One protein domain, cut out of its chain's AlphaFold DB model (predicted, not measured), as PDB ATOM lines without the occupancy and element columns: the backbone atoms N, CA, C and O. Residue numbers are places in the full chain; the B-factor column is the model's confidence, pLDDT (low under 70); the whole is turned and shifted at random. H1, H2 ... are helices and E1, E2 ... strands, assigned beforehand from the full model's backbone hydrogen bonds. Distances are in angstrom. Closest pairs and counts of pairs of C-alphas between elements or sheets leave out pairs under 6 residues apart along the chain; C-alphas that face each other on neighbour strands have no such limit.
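This is residues 17 to 173 of the 420 residues of an uncharacterized protein of Variovorax sp. PAMC26660 (UniProt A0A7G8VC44). With little regular structure, three antiparallel sheets stand in a row: strongly twisted E6 E7 E8 E9, then E3 E4 E5, then hairpin E1 E2, which makes a small sandwich with E3 E4 E5. Long loops join them. The printed part has 157 residues, with H1 then E1 to E9, mostly strand, under half in named elements; it is compact, radius of gyration of the C-alphas 16.3 A, spanning 50 by 42 by 37 A.

E6, residues 119 to 123, E7, 136 to 145, E8, 148 to 157, and E9, 160 to 164, form a meander, each strand the antiparallel neighbour of the one before; N 139 and O 154 are 2.8 A apart. E3, 81 to 86, E4, 92 to 98, and E5, 101 to 105, form another; N 83 and O 95 are 2.8 A apart. The closest C-alphas of E5 and E6, Asn 102 and Glu 119, are 7.9 A apart. In the hairpin of E1, 50 to 53, and E2, 64 to 67, N 51 and O 66 are 2.9 A apart. H1, 44 to 49, only grazes E3 E4 E5; 1 of 2 O i to N i+4 pairs is within hydrogen-bond range.

C-alpha 44 begins H1 at (10.135, 3.913, -1.856); C-alpha 164 ends E9 at (33.645, -1.774, 15.738). E8 measures 30.0 A.

The printed part has no cut. Links E2 to E3, E5 to E6 and E6 to E7 are long. Residues 17 to 27 and 71 to 76 are among those with pLDDT under 70.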
ATOM      1  N   GLU A  17      18.976 -18.606  21.570       54.03
ATOM      2  CA  GLU A  17      19.660 -17.425  22.107       54.03
ATOM      3  C   GLU A  17      18.880 -16.127  21.813       54.03
ATOM      4  O   GLU A  17      18.826 -15.237  22.657       54.03
ATOM      5  N   CYS A  18      18.189 -16.037  20.670       55.66
ATOM      6  CA  CYS A  18      17.397 -14.855  20.291       55.66
ATOM      7  C   CYS A  18      15.983 -14.811  20.893       55.66
ATOM      8  O   CYS A  18      15.466 -13.729  21.163       55.66
ATOM      9  N   ARG A  19      15.352 -15.968  21.149       52.69
ATOM     10  CA  ARG A  19      13.972 -16.061  21.683       52.69
ATOM     11  C   ARG A  19      13.764 -15.440  23.067       52.69
ATOM     12  O   ARG A  19      12.627 -15.340  23.526       52.69
ATOM     13  N   ARG A  20      14.836 -15.072  23.765       54.16
ATOM     14  CA  ARG A  20      14.778 -14.480  25.108       54.16
ATOM     15  C   ARG A  20      14.458 -12.984  25.111       54.16
ATOM     16  O   ARG A  20      14.153 -12.448  26.173       54.16
ATOM     17  N   TRP A  21      14.456 -12.327  23.950       55.69
ATOM     18  CA  TRP A  21      14.004 -10.943  23.810       55.69
ATOM     19  C   TRP A  21      12.681 -10.857  23.044       55.69
ATOM     20  O   TRP A  21      12.547 -11.485  21.993       55.69
ATOM     21  N   PRO A  22      11.708 -10.042  23.496       53.34
ATOM     22  CA  PRO A  22      10.663  -9.574  22.603       53.34
ATOM     23  C   PRO A  22      11.338  -8.710  21.536       53.34
ATOM     24  O   PRO A  22      11.872  -7.643  21.828       53.34
ATOM     25  N   ASN A  23      11.366  -9.205  20.305       55.53
ATOM     26  CA  ASN A  23      11.945  -8.477  19.191       55.53
ATOM     27  C   ASN A  23      11.106  -7.205  18.949       55.53
ATOM     28  O   ASN A  23       9.942  -7.288  18.553       55.53
ATOM     29  N   GLU A  24      11.657  -6.023  19.251       56.25
ATOM     30  CA  GLU A  24      10.926  -4.752  19.104       56.25
ATOM     31  C   GLU A  24      10.715  -4.369  17.637       56.25
ATOM     32  O   GLU A  24       9.803  -3.598  17.312       56.25
ATOM     33  N   PHE A  25      11.512  -4.953  16.733       59.78
ATOM     34  CA  PHE A  25      11.267  -4.873  15.303       59.78
ATOM     35  C   PHE A  25      10.017  -5.676  14.960       59.78
ATOM     36  O   PHE A  25      10.060  -6.839  14.560       59.78
ATOM     37  N   LYS A  26       8.866  -5.009  15.094       61.88
ATOM     38  CA  LYS A  26       7.617  -5.458  14.484       61.88
ATOM     39  C   LYS A  26       7.874  -5.729  13.000       61.88
ATOM     40  O   LYS A  26       8.645  -4.984  12.392       61.88
ATOM     41  N   PRO A  27       7.214  -6.736  12.401       66.75
ATOM     42  CA  PRO A  27       7.383  -7.030  10.989       66.75
ATOM     43  C   PRO A  27       7.175  -5.769  10.146       66.75
ATOM     44  O   PRO A  27       6.059  -5.263  10.045       66.75
ATOM     45  N   TYR A  28       8.260  -5.236   9.584       79.31
ATOM     46  CA  TYR A  28       8.196  -4.084   8.698       79.31
ATOM     47  C   TYR A  28       7.915  -4.572   7.279       79.31
ATOM     48  O   TYR A  28       8.735  -5.250   6.657       79.31
ATOM     49  N   ASP A  29       6.731  -4.244   6.776       77.56
ATOM     50  CA  ASP A  29       6.213  -4.673   5.476       77.56
ATOM     51  C   ASP A  29       6.390  -3.611   4.373       77.56
ATOM     52  O   ASP A  29       5.870  -3.759   3.262       77.56
ATOM     53  N   GLY A  30       7.158  -2.554   4.668       84.75
ATOM     54  CA  GLY A  30       7.536  -1.515   3.714       84.75
ATOM     55  C   GLY A  30       6.647  -0.272   3.715       84.75
ATOM     56  O   GLY A  30       6.636   0.437   2.711       84.75
ATOM     57  N   TYR A  31       5.889   0.009   4.779       86.12
ATOM     58  CA  TYR A  31       5.039   1.205   4.869       86.12
ATOM     59  C   TYR A  31       5.419   2.113   6.044       86.12
ATOM     60  O   TYR A  31       5.660   1.641   7.149       86.12
ATOM     61  N   THR A  32       5.429   3.431   5.832       83.56
ATOM     62  CA  THR A  32       5.672   4.437   6.887       83.56
ATOM     63  C   THR A  32       4.468   5.371   7.053       83.56
ATOM     64  O   THR A  32       3.810   5.671   6.056       83.56
ATOM     65  N   PRO A  33       4.147   5.855   8.271       83.19
ATOM     66  CA  PRO A  33       2.995   6.727   8.529       83.19
ATOM     67  C   PRO A  33       3.284   8.196   8.163       83.19
ATOM     68  O   PRO A  33       3.090   9.103   8.970       83.19
ATOM     69  N   THR A  34       3.817   8.437   6.965       82.88
ATOM     70  CA  THR A  34       4.217   9.770   6.483       82.88
ATOM     71  C   THR A  34       3.132  10.488   5.688       82.88
ATOM     72  O   THR A  34       3.288  11.673   5.398       82.88
ATOM     73  N   GLY A  35       2.047   9.795   5.337       79.50
ATOM     74  CA  GLY A  35       0.951  10.367   4.565       79.50
ATOM     75  C   GLY A  35       0.091  11.342   5.363       79.50
ATOM     76  O   GLY A  35       0.238  11.513   6.579       79.50
ATOM     77  N   GLU A  36      -0.857  11.980   4.675       82.56
ATOM     78  CA  GLU A  36      -1.778  12.937   5.294       82.56
ATOM     79  C   GLU A  36      -2.469  12.310   6.524       82.56
ATOM     80  O   GLU A  36      -3.036  11.219   6.448       82.56
ATOM     81  N   ARG A  37      -2.399  12.990   7.678       84.62
ATOM     82  CA  ARG A  37      -2.934  12.517   8.976       84.62
ATOM     83  C   ARG A  37      -2.330  11.195   9.482       84.62
ATOM     84  O   ARG A  37      -2.983  10.483  10.240       84.62
ATOM     85  N   GLY A  38      -1.094  10.879   9.093       83.19
ATOM     86  CA  GLY A  38      -0.403   9.652   9.503       83.19
ATOM     87  C   GLY A  38      -0.807   8.422   8.688       83.19
ATOM     88  O   GLY A  38      -0.593   7.296   9.137       83.19
ATOM     89  N   ALA A  39      -1.411   8.619   7.509       87.25
ATOM     90  CA  ALA A  39      -1.721   7.530   6.595       87.25
ATOM     91  C   ALA A  39      -0.449   6.755   6.211       87.25
ATOM     92  O   ALA A  39       0.618   7.338   6.004       87.25
ATOM     93  N   LEU A  40      -0.576   5.432   6.113       88.88
ATOM     94  CA  LEU A  40       0.519   4.564   5.692       88.88
ATOM     95  C   LEU A  40       0.799   4.759   4.200       88.88
ATOM     96  O   LEU A  40      -0.046   4.471   3.352       88.88
ATOM     97  N   GLU A  41       2.009   5.197   3.883       88.50
ATOM     98  CA  GLU A  41       2.524   5.312   2.524       88.50
ATOM     99  C   GLU A  41       3.636   4.295   2.289       88.50
ATOM    100  O   GLU A  41       4.369   3.919   3.205       88.50
ATOM    101  N   ARG A  42       3.758   3.835   1.040       88.38
ATOM    102  CA  ARG A  42       4.825   2.912   0.646       88.38
ATOM    103  C   ARG A  42       6.183   3.578   0.812       88.38
ATOM    104  O   ARG A  42       6.410   4.626   0.217       88.38
ATOM    105  N   ASP A  43       7.102   2.909   1.495       88.12
ATOM    106  CA  ASP A  43       8.497   3.321   1.582       88.12
ATOM    107  C   ASP A  43       9.213   3.044   0.245       88.12
ATOM    108  O   ASP A  43       9.501   1.888  -0.106       88.12
ATOM    109  N   PRO A  44       9.540   4.088  -0.537       86.25
ATOM    110  CA  PRO A  44      10.135   3.913  -1.856       86.25
ATOM    111  C   PRO A  44      11.547   3.316  -1.796       86.25
ATOM    112  O   PRO A  44      11.979   2.679  -2.763       86.25
ATOM    113  N   VAL A  45      12.277   3.515  -0.693       85.19
ATOM    114  CA  VAL A  45      13.608   2.939  -0.490       85.19
ATOM    115  C   VAL A  45      13.460   1.445  -0.260       85.19
ATOM    116  O   VAL A  45      14.069   0.666  -0.991       85.19
ATOM    117  N   TRP A  46      12.604   1.031   0.669       90.25
ATOM    118  CA  TRP A  46      12.377  -0.382   0.960       90.25
ATOM    119  C   TRP A  46      11.934  -1.161  -0.288       90.25
ATOM    120  O   TRP A  46      12.575  -2.143  -0.675       90.25
ATOM    121  N   PHE A  47      10.914  -0.675  -1.010       88.62
ATOM    122  CA  PHE A  47      10.376  -1.365  -2.194       88.62
ATOM    123  C   PHE A  47      11.366  -1.462  -3.362       88.62
ATOM    124  O   PHE A  47      11.219  -2.342  -4.219       88.62
ATOM    125  N   ARG A  48      12.380  -0.588  -3.420       88.94
ATOM    126  CA  ARG A  48      13.450  -0.662  -4.425       88.94
ATOM    127  C   ARG A  48      14.321  -1.905  -4.236       88.94
ATOM    128  O   ARG A  48      14.774  -2.468  -5.233       88.94
ATOM    129  N   TYR A  49      14.542  -2.331  -2.994       88.62
ATOM    130  CA  TYR A  49      15.486  -3.402  -2.661       88.62
ATOM    131  C   TYR A  49      14.815  -4.695  -2.214       88.62
ATOM    132  O   TYR A  49      15.383  -5.763  -2.426       88.62
ATOM    133  N   VAL A  50      13.615  -4.627  -1.643       89.56
ATOM    134  CA  VAL A  50      12.937  -5.782  -1.054       89.56
ATOM    135  C   VAL A  50      11.836  -6.307  -1.976       89.56
ATOM    136  O   VAL A  50      11.236  -5.585  -2.785       89.56
ATOM    137  N   ARG A  51      11.602  -7.616  -1.903       89.31
ATOM    138  CA  ARG A  51      10.513  -8.324  -2.568       89.31
ATOM    139  C   ARG A  51       9.778  -9.195  -1.554       89.31
ATOM    140  O   ARG A  51      10.403  -9.989  -0.857       89.31
ATOM    141  N   ALA A  52       8.452  -9.092  -1.541       87.19
ATOM    142  CA  ALA A  52       7.592 -10.044  -0.850       87.19
ATOM    143  C   ALA A  52       7.469 -11.337  -1.672       87.19
ATOM    144  O   ALA A  52       7.213 -11.313  -2.881       87.19
ATOM    145  N   VAL A  53       7.645 -12.471  -1.008       85.56
ATOM    146  CA  VAL A  53       7.579 -13.817  -1.562       85.56
ATOM    147  C   VAL A  53       6.502 -14.577  -0.804       85.56
ATOM    148  O   VAL A  53       6.630 -14.821   0.393       85.56
ATOM    149  N   ARG A  54       5.438 -14.959  -1.510       81.81
ATOM    150  CA  ARG A  54       4.355 -15.778  -0.956       81.81
ATOM    151  C   ARG A  54       4.484 -17.221  -1.441       81.81
ATOM    152  O   ARG A  54       4.735 -17.421  -2.635       81.81
ATOM    153  N   PRO A  55       4.337 -18.229  -0.567       73.50
ATOM    154  CA  PRO A  55       4.232 -19.616  -1.001       73.50
ATOM    155  C   PRO A  55       2.975 -19.816  -1.856       73.50
ATOM    156  O   PRO A  55       1.948 -19.194  -1.605       73.50
ATOM    157  N   ALA A  56       3.031 -20.714  -2.843       71.69
ATOM    158  CA  ALA A  56       1.909 -20.974  -3.756       71.69
ATOM    159  C   ALA A  56       0.635 -21.492  -3.054       71.69
ATOM    160  O   ALA A  56      -0.462 -21.357  -3.590       71.69
ATOM    161  N   HIS A  57       0.785 -22.071  -1.860       75.06
ATOM    162  CA  HIS A  57      -0.302 -22.617  -1.040       75.06
ATOM    163  C   HIS A  57      -0.355 -22.003   0.368       75.06
ATOM    164  O   HIS A  57      -1.039 -22.540   1.232       75.06
ATOM    165  N   GLY A  58       0.393 -20.920   0.606       65.88
ATOM    166  CA  GLY A  58       0.468 -20.263   1.910       65.88
ATOM    167  C   GLY A  58      -0.563 -19.149   2.060       65.88
ATOM    168  O   GLY A  58      -0.963 -18.520   1.075       65.88
ATOM    169  N   GLY A  59      -0.981 -18.902   3.298       70.19
ATOM    170  CA  GLY A  59      -1.816 -17.760   3.655       70.19
ATOM    171  C   GLY A  59      -1.038 -16.435   3.625       70.19
ATOM    172  O   GLY A  59       0.173 -16.418   3.395       70.19
ATOM    173  N   PRO A  60      -1.707 -15.291   3.866       67.19
ATOM    174  CA  PRO A  60      -1.050 -13.987   4.001       67.19
ATOM    175  C   PRO A  60       0.074 -13.985   5.050       67.19
ATOM    176  O   PRO A  60       1.111 -13.360   4.816       67.19
ATOM    177  N   ASP A  61      -0.105 -14.746   6.132       71.94
ATOM    178  CA  ASP A  61       0.831 -14.881   7.258       71.94
ATOM    179  C   ASP A  61       2.111 -15.661   6.899       71.94
ATOM    180  O   ASP A  61       3.129 -15.564   7.583       71.94
ATOM    181  N   ASP A  62       2.111 -16.368   5.763       78.94
ATOM    182  CA  ASP A  62       3.289 -17.067   5.241       78.94
ATOM    183  C   ASP A  62       4.140 -16.184   4.314       78.94
ATOM    184  O   ASP A  62       5.080 -16.660   3.665       78.94
ATOM    185  N   THR A  63       3.813 -14.891   4.200       83.38
ATOM    186  CA  THR A  63       4.631 -13.953   3.426       83.38
ATOM    187  C   THR A  63       6.032 -13.883   4.036       83.38
ATOM    188  O   THR A  63       6.202 -13.748   5.246       83.38
ATOM    189  N   ARG A  64       7.053 -13.984   3.183       87.31
ATOM    190  CA  ARG A  64       8.458 -13.786   3.546       87.31
ATOM    191  C   ARG A  64       9.102 -12.749   2.646       87.31
ATOM    192  O   ARG A  64       8.630 -12.513   1.535       87.31
ATOM    193  N   TYR A  65      10.203 -12.163   3.087       88.44
ATOM    194  CA  TYR A  65      10.868 -11.079   2.376       88.44
ATOM    195  C   TYR A  65      12.271 -11.474   1.930       88.44
ATOM    196  O   TYR A  65      12.991 -12.178   2.633       88.44
ATOM    197  N   ALA A  66      12.660 -11.028   0.740       89.06
ATOM    198  CA  ALA A  66      13.986 -11.263   0.182       89.06
ATOM    199  C   ALA A  66      14.555  -9.978  -0.426       89.06
ATOM    200  O   ALA A  66      13.821  -9.155  -0.980       89.06
ATOM    201  N   LEU A  67      15.879  -9.826  -0.361       89.38
ATOM    202  CA  LEU A  67      16.590  -8.743  -1.035       89.38
ATOM    203  C   LEU A  67      16.771  -9.085  -2.517       89.38
ATOM    204  O   LEU A  67      17.393 -10.085  -2.869       89.38
ATOM    205  N   ARG A  68      16.262  -8.221  -3.401       88.19
ATOM    206  CA  ARG A  68      16.273  -8.401  -4.865       88.19
ATOM    207  C   ARG A  68      17.678  -8.624  -5.422       88.19
ATOM    208  O   ARG A  68      17.851  -9.413  -6.343       88.19
ATOM    209  N   GLN A  69      18.681  -7.937  -4.871       81.25
ATOM    210  CA  GLN A  69      20.072  -8.072  -5.322       81.25
ATOM    211  C   GLN A  69      20.772  -9.329  -4.791       81.25
ATOM    212  O   GLN A  69      21.782  -9.731  -5.362       81.25
ATOM    213  N   ALA A  70      20.240  -9.969  -3.744       72.81
ATOM    214  CA  ALA A  70      20.799 -11.198  -3.182       72.81
ATOM    215  C   ALA A  70      20.332 -12.462  -3.935       72.81
ATOM    216  O   ALA A  70      20.981 -13.505  -3.848       72.81
ATOM    217  N   GLU A  71      19.240 -12.382  -4.708       59.69
ATOM    218  CA  GLU A  71      18.636 -13.518  -5.428       59.69
ATOM    219  C   GLU A  71      19.550 -14.255  -6.436       59.69
ATOM    220  O   GLU A  71      19.377 -15.469  -6.578       59.69
ATOM    221  N   PRO A  72      20.534 -13.628  -7.119       57.09
ATOM    222  CA  PRO A  72      21.456 -14.362  -7.992       57.09
ATOM    223  C   PRO A  72      22.419 -15.286  -7.227       57.09
ATOM    224  O   PRO A  72      23.058 -16.149  -7.830       57.09
ATOM    225  N   SER A  73      22.557 -15.102  -5.909       51.66
ATOM    226  CA  SER A  73      23.460 -15.878  -5.060       51.66
ATOM    227  C   SER A  73      22.759 -17.108  -4.457       51.66
ATOM    228  O   SER A  73      21.552 -17.122  -4.224       51.66
ATOM    229  N   ARG A  74      23.517 -18.185  -4.204       45.16
ATOM    230  CA  ARG A  74      23.009 -19.494  -3.734       45.16
ATOM    231  C   ARG A  74      22.272 -19.468  -2.382       45.16
ATOM    232  O   ARG A  74      21.766 -20.513  -1.983       45.16
ATOM    233  N   SER A  75      22.213 -18.340  -1.677       50.84
ATOM    234  CA  SER A  75      21.696 -18.286  -0.309       50.84
ATOM    235  C   SER A  75      20.170 -18.312  -0.205       50.84
ATOM    236  O   SER A  75      19.697 -18.758   0.830       50.84
ATOM    237  N   LYS A  76      19.387 -17.910  -1.229       66.81
ATOM    238  CA  LYS A  76      17.895 -17.939  -1.238       66.81
ATOM    239  C   LYS A  76      17.235 -17.542   0.103       66.81
ATOM    240  O   LYS A  76      16.140 -18.019   0.410       66.81
ATOM    241  N   MET A  77      17.892 -16.711   0.910       80.56
ATOM    242  CA  MET A  77      17.461 -16.491   2.284       80.56
ATOM    243  C   MET A  77      16.207 -15.628   2.264       80.56
ATOM    244  O   MET A  77      16.099 -14.668   1.497       80.56
ATOM    245  N   ARG A  78      15.230 -16.047   3.056       87.31
ATOM    246  CA  ARG A  78      13.922 -15.420   3.175       87.31
ATOM    247  C   ARG A  78      13.731 -15.086   4.638       87.31
ATOM    248  O   ARG A  78      13.928 -15.956   5.473       87.31
ATOM    249  N   TYR A  79      13.367 -13.846   4.899       87.31
ATOM    250  CA  TYR A  79      13.270 -13.275   6.231       87.31
ATOM    251  C   TYR A  79      11.806 -13.067   6.602       87.31
ATOM    252  O   TYR A  79      10.962 -12.852   5.724       87.31
ATOM    253  N   ASP A  80      11.513 -13.116   7.893       85.88
ATOM    254  CA  ASP A  80      10.197 -12.795   8.438       85.88
ATOM    255  C   ASP A  80       9.927 -11.290   8.324       85.88
ATOM    256  O   ASP A  80       8.806 -10.877   8.034       85.88
ATOM    257  N   SER A  81      10.973 -10.465   8.457       87.44
ATOM    258  CA  SER A  81      10.904  -9.018   8.248       87.44
ATOM    259  C   SER A  81      12.223  -8.437   7.729       87.44
ATOM    260  O   SER A  81      13.292  -9.029   7.900       87.44
ATOM    261  N   LEU A  82      12.149  -7.274   7.078       89.56
ATOM    262  CA  LEU A  82      13.313  -6.484   6.675       89.56
ATOM    263  C   LEU A  82      13.031  -5.019   6.988       89.56
ATOM    264  O   LEU A  82      12.081  -4.485   6.437       89.56
ATOM    265  N   THR A  83      13.869  -4.350   7.774       89.81
ATOM    266  CA  THR A  83      13.752  -2.912   8.076       89.81
ATOM    267  C   THR A  83      14.946  -2.159   7.502       89.81
ATOM    268  O   THR A  83      16.086  -2.592   7.662       89.81
ATOM    269  N   THR A  84      14.720  -1.038   6.812       89.75
ATOM    270  CA  THR A  84      15.815  -0.198   6.298       89.75
ATOM    271  C   THR A  84      16.524   0.528   7.434       89.75
ATOM    272  O   THR A  84      15.871   1.122   8.288       89.75
ATOM    273  N   VAL A  85      17.855   0.563   7.399       90.19
ATOM    274  CA  VAL A  85      18.675   1.336   8.343       90.19
ATOM    275  C   VAL A  85      19.715   2.162   7.590       90.19
ATOM    276  O   VAL A  85      20.294   1.702   6.604       90.19
ATOM    277  N   SER A  86      19.956   3.396   8.036       89.94
ATOM    278  CA  SER A  86      20.986   4.248   7.435       89.94
ATOM    279  C   SER A  86      22.382   3.775   7.836       89.94
ATOM    280  O   SER A  86      22.659   3.563   9.015       89.94
ATOM    281  N   LEU A  87      23.276   3.653   6.855       91.81
ATOM    282  CA  LEU A  87      24.691   3.313   7.053       91.81
ATOM    283  C   LEU A  87      25.614   4.498   6.706       91.81
ATOM    284  O   LEU A  87      26.801   4.333   6.418       91.81
ATOM    285  N   GLY A  88      25.061   5.712   6.706       89.75
ATOM    286  CA  GLY A  88      25.774   6.954   6.432       89.75
ATOM    287  C   GLY A  88      25.727   7.379   4.964       89.75
ATOM    288  O   GLY A  88      25.854   6.587   4.028       89.75
ATOM    289  N   GLY A  89      25.574   8.684   4.758       89.12
ATOM    290  CA  GLY A  89      25.343   9.296   3.459       89.12
ATOM    291  C   GLY A  89      24.019   8.809   2.876       89.12
ATOM    292  O   GLY A  89      23.006   8.762   3.561       89.12
ATOM    293  N   THR A  90      24.032   8.423   1.604       88.81
ATOM    294  CA  THR A  90      22.859   7.864   0.912       88.81
ATOM    295  C   THR A  90      22.796   6.335   0.974       88.81
ATOM    296  O   THR A  90      21.968   5.733   0.291       88.81
ATOM    297  N   ALA A  91      23.716   5.690   1.699       90.94
ATOM    298  CA  ALA A  91      23.797   4.239   1.766       90.94
ATOM    299  C   ALA A  91      22.832   3.689   2.822       90.94
ATOM    300  O   ALA A  91      22.798   4.168   3.955       90.94
ATOM    301  N   ASN A  92      22.097   2.644   2.446       89.06
ATOM    302  CA  ASN A  92      21.175   1.939   3.326       89.06
ATOM    303  C   ASN A  92      21.607   0.481   3.477       89.06
ATOM    304  O   ASN A  92      22.075  -0.141   2.520       89.06
ATOM    305  N   GLY A  93      21.421  -0.038   4.681       92.12
ATOM    306  CA  GLY A  93      21.452  -1.455   5.005       92.12
ATOM    307  C   GLY A  93      20.063  -1.947   5.379       92.12
ATOM    308  O   GLY A  93      19.078  -1.202   5.322       92.12
ATOM    309  N   PHE A  94      20.005  -3.208   5.785       91.75
ATOM    310  CA  PHE A  94      18.769  -3.861   6.184       91.75
ATOM    311  C   PHE A  94      18.978  -4.635   7.476       91.75
ATOM    312  O   PHE A  94      19.894  -5.447   7.575       91.75
ATOM    313  N   ILE A  95      18.114  -4.403   8.454       91.94
ATOM    314  CA  ILE A  95      17.963  -5.280   9.609       91.94
ATOM    315  C   ILE A  95      16.996  -6.375   9.178       91.94
ATOM    316  O   ILE A  95      15.847  -6.089   8.846       91.94
ATOM    317  N   ALA A  96      17.485  -7.604   9.109       90.69
ATOM    318  CA  ALA A  96      16.725  -8.758   8.665       90.69
ATOM    319  C   ALA A  96      16.382  -9.648   9.854       90.69
ATOM    320  O   ALA A  96      17.293 -10.083  10.559       90.69
ATOM    321  N   THR A  97      15.096  -9.924  10.048       87.88
ATOM    322  CA  THR A  97      14.604 -10.796  11.120       87.88
ATOM    323  C   THR A  97      14.331 -12.189  10.570       87.88
ATOM    324  O   THR A  97      13.615 -12.328   9.576       87.88
ATOM    325  N   LEU A  98      14.886 -13.215  11.206       84.31
ATOM    326  CA  LEU A  98      14.588 -14.619  10.931       84.31
ATOM    327  C   LEU A  98      14.515 -15.372  12.257       84.31
ATOM    328  O   LEU A  98      15.485 -15.332  13.010       84.31
ATOM    329  N   ASP A  99      13.395 -16.041  12.531       77.88
ATOM    330  CA  ASP A  99      13.179 -16.804  13.771       77.88
ATOM    331  C   ASP A  99      13.469 -15.964  15.035       77.88
ATOM    332  O   ASP A  99      14.161 -16.399  15.953       77.88
ATOM    333  N   ASP A 100      12.977 -14.719  15.043       74.19
ATOM    334  CA  ASP A 100      13.195 -13.701  16.084       74.19
ATOM    335  C   ASP A 100      14.655 -13.232  16.274       74.19
ATOM    336  O   ASP A 100      14.915 -12.382  17.123       74.19
ATOM    337  N   CYS A 101      15.605 -13.685  15.451       78.38
ATOM    338  CA  CYS A 101      16.971 -13.157  15.413       78.38
ATOM    339  C   CYS A 101      17.104 -12.028  14.391       78.38
ATOM    340  O   CYS A 101      16.747 -12.209  13.223       78.38
ATOM    341  N   ASN A 102      17.728 -10.908  14.768       87.94
ATOM    342  CA  ASN A 102      18.094  -9.881  13.795       87.94
ATOM    343  C   ASN A 102      19.537 -10.038  13.316       87.94
ATOM    344  O   ASN A 102      20.447 -10.370  14.075       87.94
ATOM    345  N   THR A 103      19.743  -9.765  12.030       90.38
ATOM    346  CA  THR A 103      21.062  -9.672  11.395       90.38
ATOM    347  C   THR A 103      21.148  -8.372  10.608       90.38
ATOM    348  O   THR A 103      20.209  -8.005   9.903       90.38
ATOM    349  N   LEU A 104      22.285  -7.680  10.691       92.75
ATOM    350  CA  LEU A 104      22.530  -6.475   9.904       92.75
ATOM    351  C   LEU A 104      23.141  -6.864   8.558       92.75
ATOM    352  O   LEU A 104      24.219  -7.457   8.508       92.75
ATOM    353  N   LEU A 105      22.463  -6.509   7.473       91.62
ATOM    354  CA  LEU A 105      22.851  -6.805   6.100       91.62
ATOM    355  C   LEU A 105      23.190  -5.527   5.333       91.62
ATOM    356  O   LEU A 105      22.593  -4.468   5.550       91.62
ATOM    357  N   ASP A 106      24.105  -5.640   4.376       90.00
ATOM    358  CA  ASP A 106      24.258  -4.630   3.331       90.00
ATOM    359  C   ASP A 106      23.140  -4.730   2.274       90.00
ATOM    360  O   ASP A 106      22.289  -5.623   2.297       90.00
ATOM    361  N   ALA A 107      23.141  -3.812   1.303       85.75
ATOM    362  CA  ALA A 107      22.147  -3.801   0.227       85.75
ATOM    363  C   ALA A 107      22.210  -5.027  -0.709       85.75
ATOM    364  O   ALA A 107      21.275  -5.263  -1.478       85.75
ATOM    365  N   GLN A 108      23.291  -5.809  -0.649       85.75
ATOM    366  CA  GLN A 108      23.474  -7.058  -1.388       85.75
ATOM    367  C   GLN A 108      23.057  -8.287  -0.563       85.75
ATOM    368  O   GLN A 108      23.122  -9.405  -1.073       85.75
ATOM    369  N   GLY A 109      22.616  -8.102   0.684       85.75
ATOM    370  CA  GLY A 109      22.233  -9.181   1.592       85.75
ATOM    371  C   GLY A 109      23.412  -9.892   2.248       85.75
ATOM    372  O   GLY A 109      23.247 -11.006   2.741       85.75
ATOM    373  N   ARG A 110      24.605  -9.288   2.249       87.62
ATOM    374  CA  ARG A 110      25.764  -9.828   2.966       87.62
ATOM    375  C   ARG A 110      25.723  -9.364   4.426       87.62
ATOM    376  O   ARG A 110      25.529  -8.168   4.652       87.62
ATOM    377  N   PRO A 111      25.935 -10.262   5.404       89.38
ATOM    378  CA  PRO A 111      26.060  -9.872   6.803       89.38
ATOM    379  C   PRO A 111      27.199  -8.870   7.005       89.38
ATOM    380  O   PRO A 111      28.328  -9.107   6.574       89.38
ATOM    381  N   LEU A 112      26.891  -7.751   7.657       90.06
ATOM    382  CA  LEU A 112      27.856  -6.714   8.036       90.06
ATOM    383  C   LEU A 112      28.503  -6.998   9.392       90.06
ATOM    384  O   LEU A 112      29.600  -6.515   9.663       90.06
ATOM    385  N   VAL A 113      27.842  -7.799  10.227       86.31
ATOM    386  CA  VAL A 113      28.386  -8.341  11.471       86.31
ATOM    387  C   VAL A 113      28.043  -9.823  11.593       86.31
ATOM    388  O   VAL A 113      27.010 -10.247  11.072       86.31
ATOM    389  N   PRO A 114      28.903 -10.619  12.250       78.81
ATOM    390  CA  PRO A 114      28.639 -12.037  12.469       78.81
ATOM    391  C   PRO A 114      27.614 -12.287  13.585       78.81
ATOM    392  O   PRO A 114      27.042 -13.367  13.640       78.81
ATOM    393  N   ASP A 115      27.417 -11.314  14.476       82.50
ATOM    394  CA  ASP A 115      26.604 -11.465  15.680       82.50
ATOM    395  C   ASP A 115      25.136 -11.092  15.431       82.50
ATOM    396  O   ASP A 115      24.839 -10.098  14.760       82.50
ATOM    397  N   HIS A 116      24.228 -11.855  16.040       84.62
ATOM    398  CA  HIS A 116      22.812 -11.511  16.123       84.62
ATOM    399  C   HIS A 116      22.554 -10.482  17.232       84.62
ATOM    400  O   HIS A 116      23.332 -10.351  18.180       84.62
ATOM    401  N   PHE A 117      21.461  -9.734  17.103       86.69
ATOM    402  CA  PHE A 117      21.060  -8.703  18.061       86.69
ATOM    403  C   PHE A 117      19.532  -8.608  18.156       86.69
ATOM    404  O   PHE A 117      18.817  -9.071  17.268       86.69
ATOM    405  N   GLY A 118      19.035  -8.014  19.238       80.94
ATOM    406  CA  GLY A 118      17.608  -7.771  19.465       80.94
ATOM    407  C   GLY A 118      17.169  -6.379  19.015       80.94
ATOM    408  O   GLY A 118      16.145  -6.240  18.360       80.94
ATOM    409  N   GLU A 119      17.978  -5.353  19.283       83.62
ATOM    410  CA  GLU A 119      17.609  -3.950  19.045       83.62
ATOM    411  C   GLU A 119      18.779  -3.155  18.449       83.62
ATOM    412  O   GLU A 119      19.947  -3.542  18.586       83.62
ATOM    413  N   THR A 120      18.480  -2.031  17.792       88.06
ATOM    414  CA  THR A 120      19.491  -1.083  17.312       88.06
ATOM    415  C   THR A 120      19.089   0.361  17.563       88.06
ATOM    416  O   THR A 120      17.950   0.733  17.295       88.06
ATOM    417  N   GLU A 121      20.061   1.197  17.900       90.44
ATOM    418  CA  GLU A 121      19.904   2.642  18.059       90.44
ATOM    419  C   GLU A 121      20.947   3.381  17.205       90.44
ATOM    420  O   GLU A 121      22.073   2.910  17.024       90.44
ATOM    421  N   ILE A 122      20.587   4.545  16.657       90.06
ATOM    422  CA  ILE A 122      21.547   5.435  15.989       90.06
ATOM    423  C   ILE A 122      22.088   6.422  17.020       90.06
ATOM    424  O   ILE A 122      21.330   7.186  17.609       90.06
ATOM    425  N   GLU A 123      23.407   6.457  17.191       89.88
ATOM    426  CA  GLU A 123      24.060   7.430  18.062       89.88
ATOM    427  C   GLU A 123      24.282   8.765  17.349       89.88
ATOM    428  O   GLU A 123      25.067   8.870  16.398       89.88
ATOM    429  N   GLY A 124      23.641   9.809  17.874       84.25
ATOM    430  CA  GLY A 124      23.735  11.174  17.367       84.25
ATOM    431  C   GLY A 124      22.818  11.453  16.174       84.25
ATOM    432  O   GLY A 124      21.868  10.728  15.894       84.25
ATOM    433  N   ASN A 125      23.088  12.556  15.474       83.31
ATOM    434  CA  ASN A 125      22.260  12.981  14.347       83.31
ATOM    435  C   ASN A 125      22.539  12.136  13.099       83.31
ATOM    436  O   ASN A 125      23.675  11.748  12.832       83.31
ATOM    437  N   THR A 126      21.507  11.927  12.283       84.00
ATOM    438  CA  THR A 126      21.626  11.291  10.960       84.00
ATOM    439  C   THR A 126      21.842  12.288   9.826       84.00
ATOM    440  O   THR A 126      22.251  11.905   8.728       84.00
ATOM    441  N   THR A 127      21.577  13.569  10.079       87.12
ATOM    442  CA  THR A 127      21.620  14.658   9.100       87.12
ATOM    443  C   THR A 127      22.371  15.874   9.644       87.12
ATOM    444  O   THR A 127      22.526  16.039  10.855       87.12
ATOM    445  N   ASP A 128      22.897  16.701   8.740       87.56
ATOM    446  CA  ASP A 128      23.459  18.007   9.076       87.56
ATOM    447  C   ASP A 128      22.356  19.061   9.289       87.56
ATOM    448  O   ASP A 128      21.169  18.806   9.088       87.56
ATOM    449  N   ASN A 129      22.747  20.285   9.654       88.38
ATOM    450  CA  ASN A 129      21.806  21.392   9.880       88.38
ATOM    451  C   ASN A 129      20.999  21.794   8.627       88.38
ATOM    452  O   ASN A 129      20.028  22.534   8.744       88.38
ATOM    453  N   ALA A 130      21.397  21.340   7.435       89.81
ATOM    454  CA  ALA A 130      20.675  21.546   6.182       89.81
ATOM    455  C   ALA A 130      19.792  20.337   5.809       89.81
ATOM    456  O   ALA A 130      19.266  20.285   4.697       89.81
ATOM    457  N   GLY A 131      19.648  19.352   6.703       86.12
ATOM    458  CA  GLY A 131      18.874  18.130   6.481       86.12
ATOM    459  C   GLY A 131      19.556  17.116   5.559       86.12
ATOM    460  O   GLY A 131      18.926  16.146   5.139       86.12
ATOM    461  N   ARG A 132      20.836  17.306   5.215       88.88
ATOM    462  CA  ARG A 132      21.566  16.381   4.337       88.88
ATOM    463  C   ARG A 132      22.100  15.203   5.151       88.88
ATOM    464  O   ARG A 132      22.671  15.438   6.215       88.88
ATOM    465  N   PRO A 133      21.995  13.954   4.663       88.44
ATOM    466  CA  PRO A 133      22.509  12.791   5.380       88.44
ATOM    467  C   PRO A 133      24.005  12.896   5.684       88.44
ATOM    468  O   PRO A 133      24.817  13.170   4.793       88.44
ATOM    469  N   LEU A 134      24.380  12.636   6.935       91.00
ATOM    470  CA  LEU A 134      25.774  12.657   7.356       91.00
ATOM    471  C   LEU A 134      26.515  11.447   6.786       91.00
ATOM    472  O   LEU A 134      26.020  10.326   6.887       91.00
ATOM    473  N   PRO A 135      27.724  11.621   6.217       92.44
ATOM    474  CA  PRO A 135      28.471  10.527   5.601       92.44
ATOM    475  C   PRO A 135      28.975   9.491   6.611       92.44
ATOM    476  O   PRO A 135      29.454   8.444   6.187       92.44
ATOM    477  N   ILE A 136      28.918   9.793   7.908       92.75
ATOM    478  CA  ILE A 136      29.411   8.951   8.992       92.75
ATOM    479  C   ILE A 136      28.295   8.796  10.018       92.75
ATOM    480  O   ILE A 136      27.722   9.804  10.425       92.75
ATOM    481  N   LEU A 137      28.036   7.563  10.448       93.75
ATOM    482  CA  LEU A 137      27.087   7.237  11.514       93.75
ATOM    483  C   LEU A 137      27.680   6.193  12.452       93.75
ATOM    484  O   LEU A 137      28.520   5.387  12.046       93.75
ATOM    485  N   THR A 138      27.207   6.190  13.694       95.19
ATOM    486  CA  THR A 138      27.492   5.131  14.658       95.19
ATOM    487  C   THR A 138      26.178   4.439  15.012       95.19
ATOM    488  O   THR A 138      25.235   5.091  15.445       95.19
ATOM    489  N   LEU A 139      26.115   3.127  14.805       94.56
ATOM    490  CA  LEU A 139      25.022   2.272  15.254       94.56
ATOM    491  C   LEU A 139      25.407   1.614  16.574       94.56
ATOM    492  O   LEU A 139      26.533   1.140  16.730       94.56
ATOM    493  N   LYS A 140      24.463   1.556  17.501       94.38
ATOM    494  CA  LYS A 140      24.542   0.792  18.739       94.38
ATOM    495  C   LYS A 140      23.645  -0.428  18.579       94.38
ATOM    496  O   LYS A 140      22.462  -0.275  18.302       94.38
ATOM    497  N   LEU A 141      24.209  -1.624  18.687       92.38
ATOM    498  CA  LEU A 141      23.454  -2.877  18.629       92.38
ATOM    499  C   LEU A 141      23.309  -3.430  20.036       92.38
ATOM    500  O   LEU A 141      24.295  -3.416  20.768       92.38
ATOM    501  N   PHE A 142      22.139  -3.958  20.383       89.12
ATOM    502  CA  PHE A 142      21.862  -4.545  21.693       89.12
ATOM    503  C   PHE A 142      21.577  -6.039  21.591       89.12
ATOM    504  O   PHE A 142      20.881  -6.485  20.681       89.12
ATOM    505  N   ARG A 143      22.072  -6.814  22.550       86.56
ATOM    506  CA  ARG A 143      21.792  -8.246  22.694       86.56
ATOM    507  C   ARG A 143      21.545  -8.594  24.155       86.56
ATOM    508  O   ARG A 143      21.844  -7.800  25.044       86.56
ATOM    509  N   GLU A 144      21.081  -9.807  24.416       78.00
ATOM    510  CA  GLU A 144      21.102 -10.335  25.776       78.00
ATOM    511  C   GLU A 144      22.525 -10.718  26.192       78.00
ATOM    512  O   GLU A 144      23.251 -11.393  25.461       78.00
ATOM    513  N   GLY A 145      22.912 -10.278  27.379       73.56
ATOM    514  CA  GLY A 145      24.121 -10.676  28.073       73.56
ATOM    515  C   GLY A 145      23.800 -11.367  29.401       73.56
ATOM    516  O   GLY A 145      22.659 -11.346  29.869       73.56
ATOM    517  N   PRO A 146      24.810 -11.946  30.072       69.38
ATOM    518  CA  PRO A 146      24.630 -12.658  31.342       69.38
ATOM    519  C   PRO A 146      23.988 -11.814  32.454       69.38
ATOM    520  O   PRO A 146      23.386 -12.362  33.373       69.38
ATOM    521  N   ASN A 147      24.130 -10.487  32.372       68.06
ATOM    522  CA  ASN A 147      23.738  -9.533  33.408       68.06
ATOM    523  C   ASN A 147      22.678  -8.523  32.924       68.06
ATOM    524  O   ASN A 147      22.550  -7.449  33.509       68.06
ATOM    525  N   GLY A 148      21.942  -8.838  31.853       77.44
ATOM    526  CA  GLY A 148      20.966  -7.939  31.227       77.44
ATOM    527  C   GLY A 148      21.337  -7.599  29.786       77.44
ATOM    528  O   GLY A 148      22.035  -8.364  29.133       77.44
ATOM    529  N   ALA A 149      20.859  -6.468  29.265       83.81
ATOM    530  CA  ALA A 149      21.197  -6.040  27.908       83.81
ATOM    531  C   ALA A 149      22.692  -5.690  27.798       83.81
ATOM    532  O   ALA A 149      23.185  -4.835  28.537       83.81
ATOM    533  N   ASP A 150      23.386  -6.299  26.845       90.94
ATOM    534  CA  ASP A 150      24.710  -5.881  26.394       90.94
ATOM    535  C   ASP A 150      24.576  -5.083  25.093       90.94
ATOM    536  O   ASP A 150      23.620  -5.257  24.340       90.94
ATOM    537  N   TYR A 151      25.552  -4.235  24.778       93.06
ATOM    538  CA  TYR A 151      25.573  -3.462  23.545       93.06
ATOM    539  C   TYR A 151      26.964  -3.341  22.923       93.06
ATOM    540  O   TYR A 151      27.979  -3.370  23.607       93.06
ATOM    541  N   THR A 152      27.040  -3.159  21.611       94.94
ATOM    542  CA  THR A 152      28.290  -2.877  20.884       94.94
ATOM    543  C   THR A 152      28.080  -1.700  19.945       94.94
ATOM    544  O   THR A 152      26.965  -1.456  19.481       94.94
ATOM    545  N   TYR A 153      29.150  -0.965  19.652       96.19
ATOM    546  CA  TYR A 153      29.108   0.120  18.680       96.19
ATOM    547  C   TYR A 153      29.722  -0.314  17.355       96.19
ATOM    548  O   TYR A 153      30.784  -0.934  17.310       96.19
ATOM    549  N   LEU A 154      29.079   0.089  16.267       96.38
ATOM    550  CA  LEU A 154      29.554  -0.047  14.901       96.38
ATOM    551  C   LEU A 154      29.605   1.329  14.265       96.38
ATOM    552  O   LEU A 154      28.645   2.088  14.351       96.38
ATOM    553  N   ARG A 155      30.693   1.652  13.578       95.62
ATOM    554  CA  ARG A 155      30.816   2.924  12.873       95.62
ATOM    555  C   ARG A 155      30.863   2.686  11.381       95.62
ATOM    556  O   ARG A 155      31.699   1.929  10.888       95.62
ATOM    557  N   PHE A 156      30.001   3.393  10.671       95.25
ATOM    558  CA  PHE A 156      29.902   3.339   9.226       95.25
ATOM    559  C   PHE A 156      30.341   4.656   8.604       95.25
ATOM    560  O   PHE A 156      30.063   5.734   9.130       95.25
ATOM    561  N   GLN A 157      30.996   4.563   7.453       94.31
ATOM    562  CA  GLN A 157      31.322   5.696   6.601       94.31
ATOM    563  C   GLN A 157      30.877   5.383   5.174       94.31
ATOM    564  O   GLN A 157      31.412   4.482   4.528       94.31
ATOM    565  N   ARG A 158      29.883   6.133   4.684       91.44
ATOM    566  CA  ARG A 158      29.296   5.992   3.341       91.44
ATOM    567  C   ARG A 158      28.921   4.537   3.012       91.44
ATOM    568  O   ARG A 158      29.282   4.027   1.955       91.44
ATOM    569  N   GLY A 159      28.241   3.857   3.935       90.19
ATOM    570  CA  GLY A 159      27.796   2.471   3.762       90.19
ATOM    571  C   GLY A 159      28.817   1.393   4.114       90.19
ATOM    572  O   GLY A 159      28.468   0.219   4.117       90.19
ATOM    573  N   THR A 160      30.064   1.760   4.419       92.44
ATOM    574  CA  THR A 160      31.122   0.798   4.757       92.44
ATOM    575  C   THR A 160      31.342   0.766   6.262       92.44
ATOM    576  O   THR A 160      31.531   1.821   6.865       92.44
ATOM    577  N   LEU A 161      31.345  -0.425   6.866       94.19
ATOM    578  CA  LEU A 161      31.761  -0.605   8.257       94.19
ATOM    579  C   LEU A 161      33.261  -0.295   8.364       94.19
ATOM    580  O   LEU A 161      34.075  -0.990   7.760       94.19
ATOM    581  N   VAL A 162      33.620   0.755   9.101       95.25
ATOM    582  CA  VAL A 162      35.017   1.206   9.238       95.25
ATOM    583  C   VAL A 162      35.655   0.783  10.554       95.25
ATOM    584  O   VAL A 162      36.864   0.593  10.607       95.25
ATOM    585  N   THR A 163      34.864   0.643  11.616       95.50
ATOM    586  CA  THR A 163      35.354   0.196  12.925       95.50
ATOM    587  C   THR A 163      34.200  -0.334  13.775       95.50
ATOM    588  O   THR A 163      33.031  -0.019  13.533       95.50
ATOM    589  N   ARG A 164      34.544  -1.151  14.766       95.12
ATOM    590  CA  ARG A 164      33.645  -1.774  15.738       95.12
ATOM    591  C   ARG A 164      34.283  -1.659  17.121       95.12
ATOM    592  O   ARG A 164      35.507  -1.716  17.227       95.12
ATOM    593  N   SER A 165      33.466  -1.521  18.164       95.88
ATOM    594  CA  SER A 165      33.977  -1.533  19.535       95.88
ATOM    595  C   SER A 165      34.643  -2.875  19.888       95.88
ATOM    596  O   SER A 165      34.143  -3.923  19.474       95.88
ATOM    597  N   PRO A 166      35.736  -2.880  20.671       94.12
ATOM    598  CA  PRO A 166      36.455  -4.105  21.038       94.12
ATOM    599  C   PRO A 166      35.593  -5.163  21.732       94.12
ATOM    600  O   PRO A 166      35.805  -6.362  21.541       94.12
ATOM    601  N   HIS A 167      34.613  -4.717  22.518       92.06
ATOM    602  CA  HIS A 167      33.766  -5.575  23.334       92.06
ATOM    603  C   HIS A 167      32.279  -5.294  23.106       92.06
ATOM    604  O   HIS A 167      31.881  -4.269  22.535       92.06
ATOM    605  N   TRP A 168      31.471  -6.239  23.580       92.38
ATOM    606  CA  TRP A 168      30.102  -5.971  23.989       92.38
ATOM    607  C   TRP A 168      30.140  -5.454  25.427       92.38
ATOM    608  O   TRP A 168      30.773  -6.059  26.290       92.38
ATOM    609  N   TYR A 169      29.500  -4.321  25.657       94.25
ATOM    610  CA  TYR A 169      29.475  -3.609  26.920       94.25
ATOM    611  C   TYR A 169      28.149  -3.805  27.634       94.25
ATOM    612  O   TYR A 169      27.103  -3.900  27.006       94.25
ATOM    613  N   GLN A 170      28.181  -3.784  28.955       92.25
ATOM    614  CA  GLN A 170      27.011  -3.945  29.806       92.25
ATOM    615  C   GLN A 170      26.197  -2.644  29.841       92.25
ATOM    616  O   GLN A 170      26.746  -1.568  30.098       92.25
ATOM    617  N   ASN A 171      24.881  -2.726  29.620       83.94
ATOM    618  CA  ASN A 171      23.982  -1.564  29.677       83.94
ATOM    619  C   ASN A 171      23.725  -1.080  31.116       83.94
ATOM    620  O   ASN A 171      23.485   0.103  31.342       83.94
ATOM    621  N   SER A 172      23.823  -1.976  32.102       74.81
ATOM    622  CA  SER A 172      23.685  -1.661  33.528       74.81
ATOM    623  C   SER A 172      24.922  -2.083  34.307       74.81
ATOM    624  O   SER A 172      25.370  -3.222  34.184       74.81
ATOM    625  N   TYR A 173      25.450  -1.192  35.144       73.31
ATOM    626  CA  TYR A 173      26.598  -1.487  35.998       73.31
ATOM    627  C   TYR A 173      26.665  -0.547  37.207       73.31
ATOM    628  O   TYR A 173      26.011   0.496  37.250       73.31
TER     629      TYR A 173